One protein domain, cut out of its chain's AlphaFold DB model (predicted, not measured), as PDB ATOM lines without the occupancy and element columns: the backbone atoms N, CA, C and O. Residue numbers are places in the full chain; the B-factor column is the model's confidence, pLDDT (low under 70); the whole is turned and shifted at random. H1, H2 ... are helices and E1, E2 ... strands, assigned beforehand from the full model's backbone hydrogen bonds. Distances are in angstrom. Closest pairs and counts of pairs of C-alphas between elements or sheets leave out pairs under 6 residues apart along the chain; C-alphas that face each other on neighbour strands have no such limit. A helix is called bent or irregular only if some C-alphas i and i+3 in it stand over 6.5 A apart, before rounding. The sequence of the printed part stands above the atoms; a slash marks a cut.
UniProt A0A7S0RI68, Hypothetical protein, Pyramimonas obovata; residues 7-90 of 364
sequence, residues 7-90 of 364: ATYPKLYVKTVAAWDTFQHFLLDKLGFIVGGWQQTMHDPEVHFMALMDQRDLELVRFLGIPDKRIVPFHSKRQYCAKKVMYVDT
ATOM      1  N   ALA A   7     -26.735 -55.376 -41.784       82.12
ATOM      2  CA  ALA A   7     -26.122 -55.282 -43.107       82.12
ATOM      3  C   ALA A   7     -24.597 -55.193 -42.967       82.12
ATOM      4  O   ALA A   7     -24.104 -54.410 -42.153       82.12
ATOM      5  N   THR A   8     -23.856 -55.977 -43.756       84.75
ATOM      6  CA  THR A   8     -22.387 -56.056 -43.688       84.75
ATOM      7  C   THR A   8     -21.754 -55.571 -44.986       84.75
ATOM      8  O   THR A   8     -22.141 -56.015 -46.063       84.75
ATOM      9  N   TYR A   9     -20.746 -54.708 -44.875       86.75
ATOM     10  CA  TYR A   9     -20.016 -54.116 -45.997       86.75
ATOM     11  C   TYR A   9     -18.510 -54.420 -45.895       86.75
ATOM     12  O   TYR A   9     -17.984 -54.546 -44.786       86.75
ATOM     13  N   PRO A  10     -17.761 -54.529 -47.006       81.88
ATOM     14  CA  PRO A  10     -16.311 -54.697 -46.920       81.88
ATOM     15  C   PRO A  10     -15.638 -53.416 -46.404       81.88
ATOM     16  O   PRO A  10     -14.933 -53.451 -45.394       81.88
ATOM     17  N   LYS A  11     -15.924 -52.268 -47.033       84.06
ATOM     18  CA  LYS A  11     -15.430 -50.953 -46.616       84.06
ATOM     19  C   LYS A  11     -16.583 -49.963 -46.532       84.06
ATOM     20  O   LYS A  11     -17.375 -49.838 -47.466       84.06
ATOM     21  N   LEU A  12     -16.670 -49.245 -45.417       77.38
ATOM     22  CA  LEU A  12     -17.705 -48.243 -45.197       77.38
ATOM     23  C   LEU A  12     -17.069 -46.882 -44.930       77.38
ATOM     24  O   LEU A  12     -16.314 -46.699 -43.973       77.38
ATOM     25  N   TYR A  13     -17.387 -45.931 -45.793       76.88
ATOM     26  CA  TYR A  13     -17.154 -44.517 -45.573       76.88
ATOM     27  C   TYR A  13     -18.385 -43.964 -44.851       76.88
ATOM     28  O   TYR A  13     -19.469 -43.853 -45.431       76.88
ATOM     29  N   VAL A  14     -18.250 -43.686 -43.556       65.56
ATOM     30  CA  VAL A  14     -19.367 -43.284 -42.702       65.56
ATOM     31  C   VAL A  14     -19.336 -41.778 -42.529       65.56
ATOM     32  O   VAL A  14     -18.413 -41.223 -41.934       65.56
ATOM     33  N   LYS A  15     -20.388 -41.095 -42.970       63.53
ATOM     34  CA  LYS A  15     -20.580 -39.708 -42.570       63.53
ATOM     35  C   LYS A  15     -21.959 -39.539 -41.970       63.53
ATOM     36  O   LYS A  15     -22.969 -39.634 -42.659       63.53
ATOM     37  N   THR A  16     -21.995 -39.327 -40.655       52.09
ATOM     38  CA  THR A  16     -23.253 -39.026 -39.984       52.09
ATOM     39  C   THR A  16     -23.732 -37.654 -40.458       52.09
ATOM     40  O   THR A  16     -23.009 -36.651 -40.419       52.09
ATOM     41  N   VAL A  17     -24.946 -37.646 -40.987       49.75
ATOM     42  CA  VAL A  17     -25.739 -36.446 -41.233       49.75
ATOM     43  C   VAL A  17     -26.863 -36.569 -40.216       49.75
ATOM     44  O   VAL A  17     -27.478 -37.634 -40.106       49.75
ATOM     45  N   ALA A  18     -27.048 -35.573 -39.357       49.41
ATOM     46  CA  ALA A  18     -28.143 -35.650 -38.401       49.41
ATOM     47  C   ALA A  18     -29.473 -35.573 -39.156       49.41
ATOM     48  O   ALA A  18     -29.579 -34.915 -40.184       49.41
ATOM     49  N   ALA A  19     -30.528 -36.163 -38.590       44.94
ATOM     50  CA  ALA A  19     -31.895 -36.100 -39.128       44.94
ATOM     51  C   ALA A  19     -32.504 -34.685 -39.170       44.94
ATOM     52  O   ALA A  19     -33.684 -34.529 -39.465       44.94
ATOM     53  N   TRP A  20     -31.712 -33.670 -38.827       51.44
ATOM     54  CA  TRP A  20     -32.123 -32.288 -38.627       51.44
ATOM     55  C   TRP A  20     -31.377 -31.314 -39.547       51.44
ATOM     56  O   TRP A  20     -31.623 -30.111 -39.462       51.44
ATOM     57  N   ASP A  21     -30.486 -31.806 -40.411       59.94
ATOM     58  CA  ASP A  21     -29.721 -30.963 -41.324       59.94
ATOM     59  C   ASP A  21     -30.580 -30.652 -42.554       59.94
ATOM     60  O   ASP A  21     -30.910 -31.519 -43.354       59.94
ATOM     61  N   THR A  22     -30.995 -29.393 -42.698       75.00
ATOM     62  CA  THR A  22     -31.588 -28.902 -43.953       75.00
ATOM     63  C   THR A  22     -30.580 -29.053 -45.098       75.00
ATOM     64  O   THR A  22     -29.386 -28.955 -44.829       75.00
ATOM     65  N   PHE A  23     -31.022 -29.130 -46.359       81.69
ATOM     66  CA  PHE A  23     -30.138 -29.155 -47.543       81.69
ATOM     67  C   PHE A  23     -28.977 -28.140 -47.488       81.69
ATOM     68  O   PHE A  23     -27.849 -28.455 -47.848       81.69
ATOM     69  N   GLN A  24     -29.216 -26.938 -46.943       82.00
ATOM     70  CA  GLN A  24     -28.158 -25.966 -46.637       82.00
ATOM     71  C   GLN A  24     -27.010 -26.597 -45.828       82.00
ATOM     72  O   GLN A  24     -25.864 -26.538 -46.244       82.00
ATOM     73  N   HIS A  25     -27.295 -27.199 -44.676       77.62
ATOM     74  CA  HIS A  25     -26.291 -27.814 -43.803       77.62
ATOM     75  C   HIS A  25     -25.567 -28.976 -44.486       77.62
ATOM     76  O   HIS A  25     -24.356 -29.117 -44.335       77.62
ATOM     77  N   PHE A  26     -26.258 -29.750 -45.326       79.94
ATOM     78  CA  PHE A  26     -25.595 -30.757 -46.154       79.94
ATOM     79  C   PHE A  26     -24.524 -30.132 -47.066       79.94
ATOM     80  O   PHE A  26     -23.376 -30.592 -47.089       79.94
ATOM     81  N   LEU A  27     -24.866 -29.044 -47.766       81.69
ATOM     82  CA  LEU A  27     -23.927 -28.300 -48.610       81.69
ATOM     83  C   LEU A  27     -22.751 -27.728 -47.805       81.69
ATOM     84  O   LEU A  27     -21.596 -27.905 -48.198       81.69
ATOM     85  N   LEU A  28     -23.043 -27.076 -46.675       76.75
ATOM     86  CA  LEU A  28     -22.049 -26.386 -45.847       76.75
ATOM     87  C   LEU A  28     -21.081 -27.356 -45.156       76.75
ATOM     88  O   LEU A  28     -19.869 -27.140 -45.157       76.75
ATOM     89  N   ASP A  29     -21.604 -28.442 -44.591       74.25
ATOM     90  CA  ASP A  29     -20.869 -29.257 -43.623       74.25
ATOM     91  C   ASP A  29     -20.386 -30.590 -44.209       74.25
ATOM     92  O   ASP A  29     -19.426 -31.206 -43.712       74.25
ATOM     93  N   LYS A  30     -21.052 -31.082 -45.261       77.38
ATOM     94  CA  LYS A  30     -20.895 -32.468 -45.717       77.38
ATOM     95  C   LYS A  30     -20.333 -32.586 -47.124       77.38
ATOM     96  O   LYS A  30     -19.424 -33.404 -47.300       77.38
ATOM     97  N   LEU A  31     -20.773 -31.752 -48.065       80.38
ATOM     98  CA  LEU A  31     -20.456 -31.911 -49.485       80.38
ATOM     99  C   LEU A  31     -18.950 -31.981 -49.783       80.38
ATOM    100  O   LEU A  31     -18.516 -32.930 -50.432       80.38
ATOM    101  N   GLY A  32     -18.128 -31.068 -49.253       78.75
ATOM    102  CA  GLY A  32     -16.688 -31.065 -49.564       78.75
ATOM    103  C   GLY A  32     -15.942 -32.336 -49.160       78.75
ATOM    104  O   GLY A  32     -15.012 -32.765 -49.838       78.75
ATOM    105  N   PHE A  33     -16.396 -33.006 -48.105       78.31
ATOM    106  CA  PHE A  33     -15.831 -34.292 -47.700       78.31
ATOM    107  C   PHE A  33     -16.342 -35.448 -48.552       78.31
ATOM    108  O   PHE A  33     -15.592 -36.384 -48.795       78.31
ATOM    109  N   ILE A  34     -17.601 -35.394 -48.997       81.12
ATOM    110  CA  ILE A  34     -18.145 -36.399 -49.916       81.12
ATOM    111  C   ILE A  34     -17.385 -36.334 -51.237       81.12
ATOM    112  O   ILE A  34     -16.953 -37.373 -51.723       81.12
ATOM    113  N   VAL A  35     -17.151 -35.131 -51.768       84.06
ATOM    114  CA  VAL A  35     -16.349 -34.932 -52.983       84.06
ATOM    115  C   VAL A  35     -14.933 -35.470 -52.786       84.06
ATOM    116  O   VAL A  35     -14.502 -36.319 -53.560       84.06
ATOM    117  N   GLY A  36     -14.237 -35.064 -51.718       82.12
ATOM    118  CA  GLY A  36     -12.874 -35.536 -51.456       82.12
ATOM    119  C   GLY A  36     -12.787 -37.053 -51.246       82.12
ATOM    120  O   GLY A  36     -11.947 -37.720 -51.846       82.12
ATOM    121  N   GLY A  37     -13.689 -37.623 -50.445       83.06
ATOM    122  CA  GLY A  37     -13.759 -39.065 -50.209       83.06
ATOM    123  C   GLY A  37     -14.104 -39.847 -51.475       83.06
ATOM    124  O   GLY A  37     -13.533 -40.910 -51.716       83.06
ATOM    125  N   TRP A  38     -14.993 -39.319 -52.318       87.25
ATOM    126  CA  TRP A  38     -15.323 -39.918 -53.609       87.25
ATOM    127  C   TRP A  38     -14.125 -39.924 -54.551       87.25
ATOM    128  O   TRP A  38     -13.763 -40.987 -55.045       87.25
ATOM    129  N   GLN A  39     -13.449 -38.787 -54.723       85.62
ATOM    130  CA  GLN A  39     -12.252 -38.684 -55.564       85.62
ATOM    131  C   GLN A  39     -11.162 -39.689 -55.145       85.62
ATOM    132  O   GLN A  39     -10.516 -40.285 -56.000       85.62
ATOM    133  N   GLN A  40     -11.003 -39.941 -53.842       84.50
ATOM    134  CA  GLN A  40     -10.022 -40.900 -53.314       84.50
ATOM    135  C   GLN A  40     -10.432 -42.372 -53.465       84.50
ATOM    136  O   GLN A  40      -9.578 -43.253 -53.451       84.50
ATOM    137  N   THR A  41     -11.732 -42.664 -53.561       86.88
ATOM    138  CA  THR A  41     -12.257 -44.042 -53.480       86.88
ATOM    139  C   THR A  41     -13.051 -44.466 -54.713       86.88
ATOM    140  O   THR A  41     -13.608 -45.568 -54.739       86.88
ATOM    141  N   MET A  42     -13.108 -43.635 -55.759       87.00
ATOM    142  CA  MET A  42     -13.881 -43.927 -56.971       87.00
ATOM    143  C   MET A  42     -13.423 -45.217 -57.664       87.00
ATOM    144  O   MET A  42     -14.259 -45.947 -58.192       87.00
ATOM    145  N   HIS A  43     -12.133 -45.556 -57.562       89.12
ATOM    146  CA  HIS A  43     -11.546 -46.783 -58.113       89.12
ATOM    147  C   HIS A  43     -11.730 -48.028 -57.235       89.12
ATOM    148  O   HIS A  43     -11.524 -49.136 -57.719       89.12
ATOM    149  N   ASP A  44     -12.125 -47.871 -55.968       90.06
ATOM    150  CA  ASP A  44     -12.357 -48.991 -55.057       90.06
ATOM    151  C   ASP A  44     -13.855 -49.350 -55.045       90.06
ATOM    152  O   ASP A  44     -14.648 -48.652 -54.403       90.06
ATOM    153  N   PRO A  45     -14.290 -50.420 -55.739       90.25
ATOM    154  CA  PRO A  45     -15.704 -50.777 -55.823       90.25
ATOM    155  C   PRO A  45     -16.289 -51.258 -54.488       90.25
ATOM    156  O   PRO A  45     -17.512 -51.356 -54.372       90.25
ATOM    157  N   GLU A  46     -15.457 -51.560 -53.487       90.31
ATOM    158  CA  GLU A  46     -15.895 -52.068 -52.188       90.31
ATOM    159  C   GLU A  46     -16.319 -50.965 -51.214       90.31
ATOM    160  O   GLU A  46     -16.976 -51.251 -50.207       90.31
ATOM    161  N   VAL A  47     -15.943 -49.711 -51.482       88.06
ATOM    162  CA  VAL A  47     -16.236 -48.582 -50.593       88.06
ATOM    163  C   VAL A  47     -17.670 -48.106 -50.783       88.06
ATOM    164  O   VAL A  47     -18.056 -47.670 -51.867       88.06
ATOM    165  N   HIS A  48     -18.441 -48.124 -49.700       87.88
ATOM    166  CA  HIS A  48     -19.816 -47.636 -49.665       87.88
ATOM    167  C   HIS A  48     -19.920 -46.346 -48.844       87.88
ATOM    168  O   HIS A  48     -19.294 -46.232 -47.792       87.88
ATOM    169  N   PHE A  49     -20.729 -45.395 -49.299       84.50
ATOM    170  CA  PHE A  49     -21.009 -44.127 -48.632       84.50
ATOM    171  C   PHE A  49     -22.296 -44.248 -47.834       84.50
ATOM    172  O   PHE A  49     -23.380 -44.350 -48.407       84.50
ATOM    173  N   MET A  50     -22.182 -44.229 -46.508       80.31
ATOM    174  CA  MET A  50     -23.342 -44.212 -45.626       80.31
ATOM    175  C   MET A  50     -23.625 -42.799 -45.139       80.31
ATOM    176  O   MET A  50     -22.765 -42.185 -44.506       80.31
ATOM    177  N   ALA A  51     -24.846 -42.324 -45.383       73.44
ATOM    178  CA  ALA A  51     -25.332 -41.062 -44.844       73.44
ATOM    179  C   ALA A  51     -26.855 -41.096 -44.652       73.44
ATOM    180  O   ALA A  51     -27.569 -41.891 -45.273       73.44
ATOM    181  N   LEU A  52     -27.358 -40.243 -43.763       70.06
ATOM    182  CA  LEU A  52     -28.784 -39.952 -43.689       70.06
ATOM    183  C   LEU A  52     -29.060 -38.844 -44.704       70.06
ATOM    184  O   LEU A  52     -28.612 -37.722 -44.516       70.06
ATOM    185  N   MET A  53     -29.711 -39.189 -45.806       72.06
ATOM    186  CA  MET A  53     -29.931 -38.273 -46.921       72.06
ATOM    187  C   MET A  53     -31.425 -38.060 -47.085       72.06
ATOM    188  O   MET A  53     -32.186 -39.035 -47.091       72.06
ATOM    189  N   ASP A  54     -31.842 -36.807 -47.235       79.19
ATOM    190  CA  ASP A  54     -33.135 -36.545 -47.847       79.19
ATOM    191  C   ASP A  54     -33.069 -36.811 -49.368       79.19
ATOM    192  O   ASP A  54     -32.034 -37.194 -49.929       79.19
ATOM    193  N   GLN A  55     -34.199 -36.658 -50.057       84.25
ATOM    194  CA  GLN A  55     -34.265 -36.919 -51.495       84.25
ATOM    195  C   GLN A  55     -33.331 -36.006 -52.308       84.25
ATOM    196  O   GLN A  55     -32.831 -36.415 -53.356       84.25
ATOM    197  N   ARG A  56     -33.102 -34.778 -51.838       85.31
ATOM    198  CA  ARG A  56     -32.319 -33.751 -52.524       85.31
ATOM    199  C   ARG A  56     -30.821 -33.947 -52.289       85.31
ATOM    200  O   ARG A  56     -30.038 -33.815 -53.228       85.31
ATOM    201  N   ASP A  57     -30.427 -34.354 -51.088       85.44
ATOM    202  CA  ASP A  57     -29.065 -34.802 -50.783       85.44
ATOM    203  C   ASP A  57     -28.692 -36.018 -51.642       85.44
ATOM    204  O   ASP A  57     -27.612 -36.071 -52.234       85.44
ATOM    205  N   LEU A  58     -29.613 -36.982 -51.767       85.56
ATOM    206  CA  LEU A  58     -29.423 -38.168 -52.600       85.56
ATOM    207  C   LEU A  58     -29.284 -37.801 -54.082       85.56
ATOM    208  O   LEU A  58     -28.435 -38.353 -54.783       85.56
ATOM    209  N   GLU A  59     -30.101 -36.863 -54.565       88.94
ATOM    210  CA  GLU A  59     -29.986 -36.331 -55.922       88.94
ATOM    211  C   GLU A  59     -28.601 -35.717 -56.167       88.94
ATOM    212  O   GLU A  59     -27.964 -36.012 -57.178       88.94
ATOM    213  N   LEU A  60     -28.104 -34.920 -55.219       88.38
ATOM    214  CA  LEU A  60     -26.784 -34.309 -55.296       88.38
ATOM    215  C   LEU A  60     -25.669 -35.363 -55.305       88.38
ATOM    216  O   LEU A  60     -24.781 -35.305 -56.150       88.38
ATOM    217  N   VAL A  61     -25.728 -36.369 -54.436       87.56
ATOM    218  CA  VAL A  61     -24.742 -37.466 -54.387       87.56
ATOM    219  C   VAL A  61     -24.707 -38.258 -55.697       87.56
ATOM    220  O   VAL A  61     -23.630 -38.560 -56.213       87.56
ATOM    221  N   ARG A  62     -25.871 -38.536 -56.290       88.94
ATOM    222  CA  ARG A  62     -25.966 -39.151 -57.626       88.94
ATOM    223  C   ARG A  62     -25.384 -38.253 -58.706       88.94
ATOM    224  O   ARG A  62     -24.685 -38.732 -59.594       88.94
ATOM    225  N   PHE A  63     -25.646 -36.952 -58.619       89.06
ATOM    226  CA  PHE A  63     -25.104 -35.966 -59.545       89.06
ATOM    227  C   PHE A  63     -23.560 -35.936 -59.522       89.06
ATOM    228  O   PHE A  63     -22.926 -35.840 -60.577       89.06
ATOM    229  N   LEU A  64     -22.940 -36.163 -58.355       87.12
ATOM    230  CA  LEU A  64     -21.484 -36.345 -58.218       87.12
ATOM    231  C   LEU A  64     -20.945 -37.617 -58.905       87.12
ATOM    232  O   LEU A  64     -19.732 -37.790 -59.003       87.12
ATOM    233  N   GLY A  65     -21.818 -38.500 -59.398       89.25
ATOM    234  CA  GLY A  65     -21.451 -39.741 -60.079       89.25
ATOM    235  C   GLY A  65     -21.257 -40.936 -59.147       89.25
ATOM    236  O   GLY A  65     -20.753 -41.964 -59.593       89.25
ATOM    237  N   ILE A  66     -21.653 -40.831 -57.874       89.62
ATOM    238  CA  ILE A  66     -21.592 -41.957 -56.936       89.62
ATOM    239  C   ILE A  66     -22.675 -42.978 -57.337       89.62
ATOM    240  O   ILE A  66     -23.859 -42.632 -57.339       89.62
ATOM    241  N   PRO A  67     -22.315 -44.233 -57.676       90.88
ATOM    242  CA  PRO A  67     -23.287 -45.239 -58.095       90.88
ATOM    243  C   PRO A  67     -24.277 -45.579 -56.979       90.88
ATOM    244  O   PRO A  67     -23.855 -45.785 -55.843       90.88
ATOM    245  N   ASP A  68     -25.556 -45.775 -57.312       90.25
ATOM    246  CA  ASP A  68     -26.612 -46.105 -56.337       90.25
ATOM    247  C   ASP A  68     -26.257 -47.298 -55.440       90.25
ATOM    248  O   ASP A  68     -26.480 -47.260 -54.233       90.25
ATOM    249  N   LYS A  69     -25.617 -48.334 -56.000       91.00
ATOM    250  CA  LYS A  69     -25.175 -49.515 -55.237       91.00
ATOM    251  C   LYS A  69     -24.142 -49.198 -54.147       91.00
ATOM    252  O   LYS A  69     -23.984 -49.981 -53.220       91.00
ATOM    253  N   ARG A  70     -23.427 -48.076 -54.275       89.50
ATOM    254  CA  ARG A  70     -22.423 -47.596 -53.317       89.50
ATOM    255  C   ARG A  70     -23.017 -46.611 -52.311       89.50
ATOM    256  O   ARG A  70     -22.291 -46.190 -51.418       89.50
ATOM    257  N   ILE A  71     -24.300 -46.255 -52.413       88.69
ATOM    258  CA  ILE A  71     -24.985 -45.375 -51.462       88.69
ATOM    259  C   ILE A  71     -25.761 -46.230 -50.462       88.69
ATOM    260  O   ILE A  71     -26.607 -47.043 -50.828       88.69
ATOM    261  N   VAL A  72     -25.484 -46.035 -49.178       86.31
ATOM    262  CA  VAL A  72     -26.134 -46.754 -48.083       86.31
ATOM    263  C   VAL A  72     -26.992 -45.768 -47.292       86.31
ATOM    264  O   VAL A  72     -26.454 -44.991 -46.499       86.31
ATOM    265  N   PRO A  73     -28.326 -45.778 -47.464       80.81
ATOM    266  CA  PRO A  73     -29.196 -44.932 -46.664       80.81
ATOM    267  C   PRO A  73     -29.150 -45.381 -45.201       80.81
ATOM    268  O   PRO A  73     -29.333 -46.563 -44.877       80.81
ATOM    269  N   PHE A  74     -28.888 -44.432 -44.303       79.50
ATOM    270  CA  PHE A  74     -28.893 -44.689 -42.870       79.50
ATOM    271  C   PHE A  74     -30.322 -44.849 -42.335       79.50
ATOM    272  O   PHE A  74     -31.199 -44.017 -42.560       79.50
ATOM    273  N   HIS A  75     -30.542 -45.902 -41.550       78.31
ATOM    274  CA  HIS A  75     -31.788 -46.171 -40.849       78.31
ATOM    275  C   HIS A  75     -31.486 -46.499 -39.389       78.31
ATOM    276  O   HIS A  75     -30.835 -47.496 -39.092       78.31
ATOM    277  N   SER A  76     -32.050 -45.723 -38.464       78.75
ATOM    278  CA  SER A  76     -31.815 -45.867 -37.015       78.75
ATOM    279  C   SER A  76     -32.198 -47.235 -36.430       78.75
ATOM    280  O   SER A  76     -31.751 -47.595 -35.344       78.75
ATOM    281  N   LYS A  77     -33.028 -48.008 -37.140       81.06
ATOM    282  CA  LYS A  77     -33.467 -49.355 -36.743       81.06
ATOM    283  C   LYS A  77     -32.575 -50.484 -37.283       81.06
ATOM    284  O   LYS A  77     -32.821 -51.641 -36.949       81.06
ATOM    285  N   ARG A  78     -31.582 -50.179 -38.124       81.50
ATOM    286  CA  ARG A  78     -30.657 -51.157 -38.715       81.50
ATOM    287  C   ARG A  78     -29.299 -51.110 -38.027       81.50
ATOM    288  O   ARG A  78     -28.877 -50.067 -37.535       81.50
ATOM    289  N   GLN A  79     -28.622 -52.252 -38.005       83.50
ATOM    290  CA  GLN A  79     -27.225 -52.342 -37.601       83.50
ATOM    291  C   GLN A  79     -26.356 -52.446 -38.854       83.50
ATOM    292  O   GLN A  79     -26.612 -53.274 -39.727       83.50
ATOM    293  N   TYR A  80     -25.340 -51.594 -38.936       83.44
ATOM    294  CA  TYR A  80     -24.406 -51.546 -40.054       83.44
ATOM    295  C   TYR A  80     -23.047 -52.038 -39.569       83.44
ATOM    296  O   TYR A  80     -22.497 -51.498 -38.611       83.44
ATOM    297  N   CYS A  81     -22.523 -53.066 -40.224       83.19
ATOM    298  CA  CYS A  81     -21.227 -53.664 -39.934       83.19
ATOM    299  C   CYS A  81     -20.298 -53.447 -41.130       83.19
ATOM    300  O   CYS A  81     -20.732 -53.545 -42.278       83.19
ATOM    301  N   ALA A  82     -19.016 -53.186 -40.885       86.81
ATOM    302  CA  ALA A  82     -18.020 -53.087 -41.946       86.81
ATOM    303  C   ALA A  82     -16.704 -53.742 -41.530       86.81
ATOM    304  O   ALA A  82     -16.328 -53.637 -40.363       86.81
ATOM    305  N   LYS A  83     -15.991 -54.388 -42.465       86.56
ATOM    306  CA  LYS A  83     -14.650 -54.933 -42.168       86.56
ATOM    307  C   LYS A  83     -13.634 -53.811 -41.938       86.56
ATOM    308  O   LYS A  83     -12.774 -53.934 -41.075       86.56
ATOM    309  N   LYS A  84     -13.751 -52.712 -42.692       84.31
ATOM    310  CA  LYS A  84     -12.960 -51.488 -42.511       84.31
ATOM    311  C   LYS A  84     -13.864 -50.263 -42.552       84.31
ATOM    312  O   LYS A  84     -14.667 -50.102 -43.472       84.31
ATOM    313  N   VAL A  85     -13.702 -49.379 -41.575       79.75
ATOM    314  CA  VAL A  85     -14.361 -48.072 -41.546       79.75
ATOM    315  C   VAL A  85     -13.319 -47.024 -41.914       79.75
ATOM    316  O   VAL A  85     -12.305 -46.905 -41.235       79.75
ATOM    317  N   MET A  86     -13.516 -46.331 -43.036       71.44
ATOM    318  CA  MET A  86     -12.480 -45.458 -43.612       71.44
ATOM    319  C   MET A  86     -12.504 -44.034 -43.059       71.44
ATOM    320  O   MET A  86     -11.467 -43.385 -42.979       71.44
ATOM    321  N   TYR A  87     -13.681 -43.548 -42.683       67.44
ATOM    322  CA  TYR A  87     -13.872 -42.231 -42.092       67.44
ATOM    323  C   TYR A  87     -15.157 -42.273 -41.270       67.44
ATOM    324  O   TYR A  87     -16.137 -42.855 -41.737       67.44
ATOM    325  N   VAL A  88     -15.144 -41.705 -40.064       57.81
ATOM    326  CA  VAL A  88     -16.343 -41.462 -39.253       57.81
ATOM    327  C   VAL A  88     -16.278 -40.024 -38.769       57.81
ATOM    328  O   VAL A  88     -15.467 -39.688 -37.913       57.81
ATOM    329  N   ASP A  89     -17.128 -39.165 -39.319       59.09
ATOM    330  CA  ASP A  89     -17.382 -37.844 -38.738       59.09
ATOM    331  C   ASP A  89     -18.305 -38.069 -37.524       59.09
ATOM    332  O   ASP A  89     -19.522 -38.212 -37.687       59.09
ATOM    333  N   THR A  90     -17.725 -38.270 -36.335       43.50
ATOM    334  CA  THR A  90     -18.472 -38.556 -35.091       43.50
ATOM    335  C   THR A  90     -18.950 -37.308 -34.362       43.50
ATOM    336  O   THR A  90     -19.807 -37.421 -33.491       43.50
TER     337      THR A  90
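This is residues 7 to 90 of the 364 residues of the protein "Hypothetical protein" of Pyramimonas obovata (UniProt A0A7S0RI68). A strongly twisted sheet of four parallel strands, E1 and E4 bending sharply along their length, has the long kinked helix H1 slanting over one face. The shorter H2 only grazes the sheet with its residues 57 to 62 and meets H1 near the first residues of both helices. The printed part has 84 residues, with two named helices and four named strands in the order E1, H1, E2, H2, E3, E4; the sheet's order is E3, E2, E1, E4, and the class is mixed, helices and strands. The whole is compact, with a radius of gyration of the C-alphas of 11.9 A, and spans 32 by 30 by 21 A.

E1, residues 7 to 15, begins with C-alpha 7 at (-26.122, -55.282, -43.107), measures 16.5 A and bends by 107 degrees at residue 10. H1, residues 23 to 41, measures 24.0 A; it is irregular, with C-alphas 29 and 32 7.5 A apart, and has a kink of 55 degrees near residue 30. E2 is residues 47 to 51, 13.1 A. H2, residues 55 to 63, measures 12.2 A and begins with C-alpha 55 at (-34.265, -36.919, -51.495). E3 is residues 71 to 73, 6.4 A. E4, residues 78 to 89, measures 18.8 A, bends by 120 degrees at residue 86 and ends with C-alpha 89 at (-17.382, -37.844, -38.738).

E3 and E4 are the edge strands of the sheet. E1 and E4 are parallel, with N 9 and O 81 at 2.8 A and N 86 and O 12 at 3.0 A, within hydrogen-bond range. E2 and E1 are parallel, with N 13 and O 48 at 2.8 A. E3 and E2 are parallel, with N 72 and O 49 at 2.8 A. H1 is on the sheet at a height of 9.4 A, making two layers, a helix on one face of a sheet. It lies over E1 and, only just, over E2, with 3 C-alphas on E2; on the local plane it runs slantwise to E1 at 44 degrees. H1 and E4 are near each other. E1, H1, E2 and E2, H2, E3 are strand-helix-strand units, two parallel neighbour strands with a helix between, and both crossovers are right-handed. H1 and H2 only just touch, only at their ends, with 3 pairs of C-alphas within 8 A, made by residues 23 to 26 of H1; the closest C-alphas, of Phe 23 and Asp 57, are 6.6 A apart. They run the same way at a shallow tilt of 31 degrees. In H2 every O i to N i+4 pair is within hydrogen-bond range, in H1 12 of 15.

The C-alphas farthest apart, of Gln 24 and Lys 83, are 32.3 A apart. The printed part has no cut and no long link. Its mean pLDDT is 79.3, with residues 14 to 21 and 87 to 90 under 70.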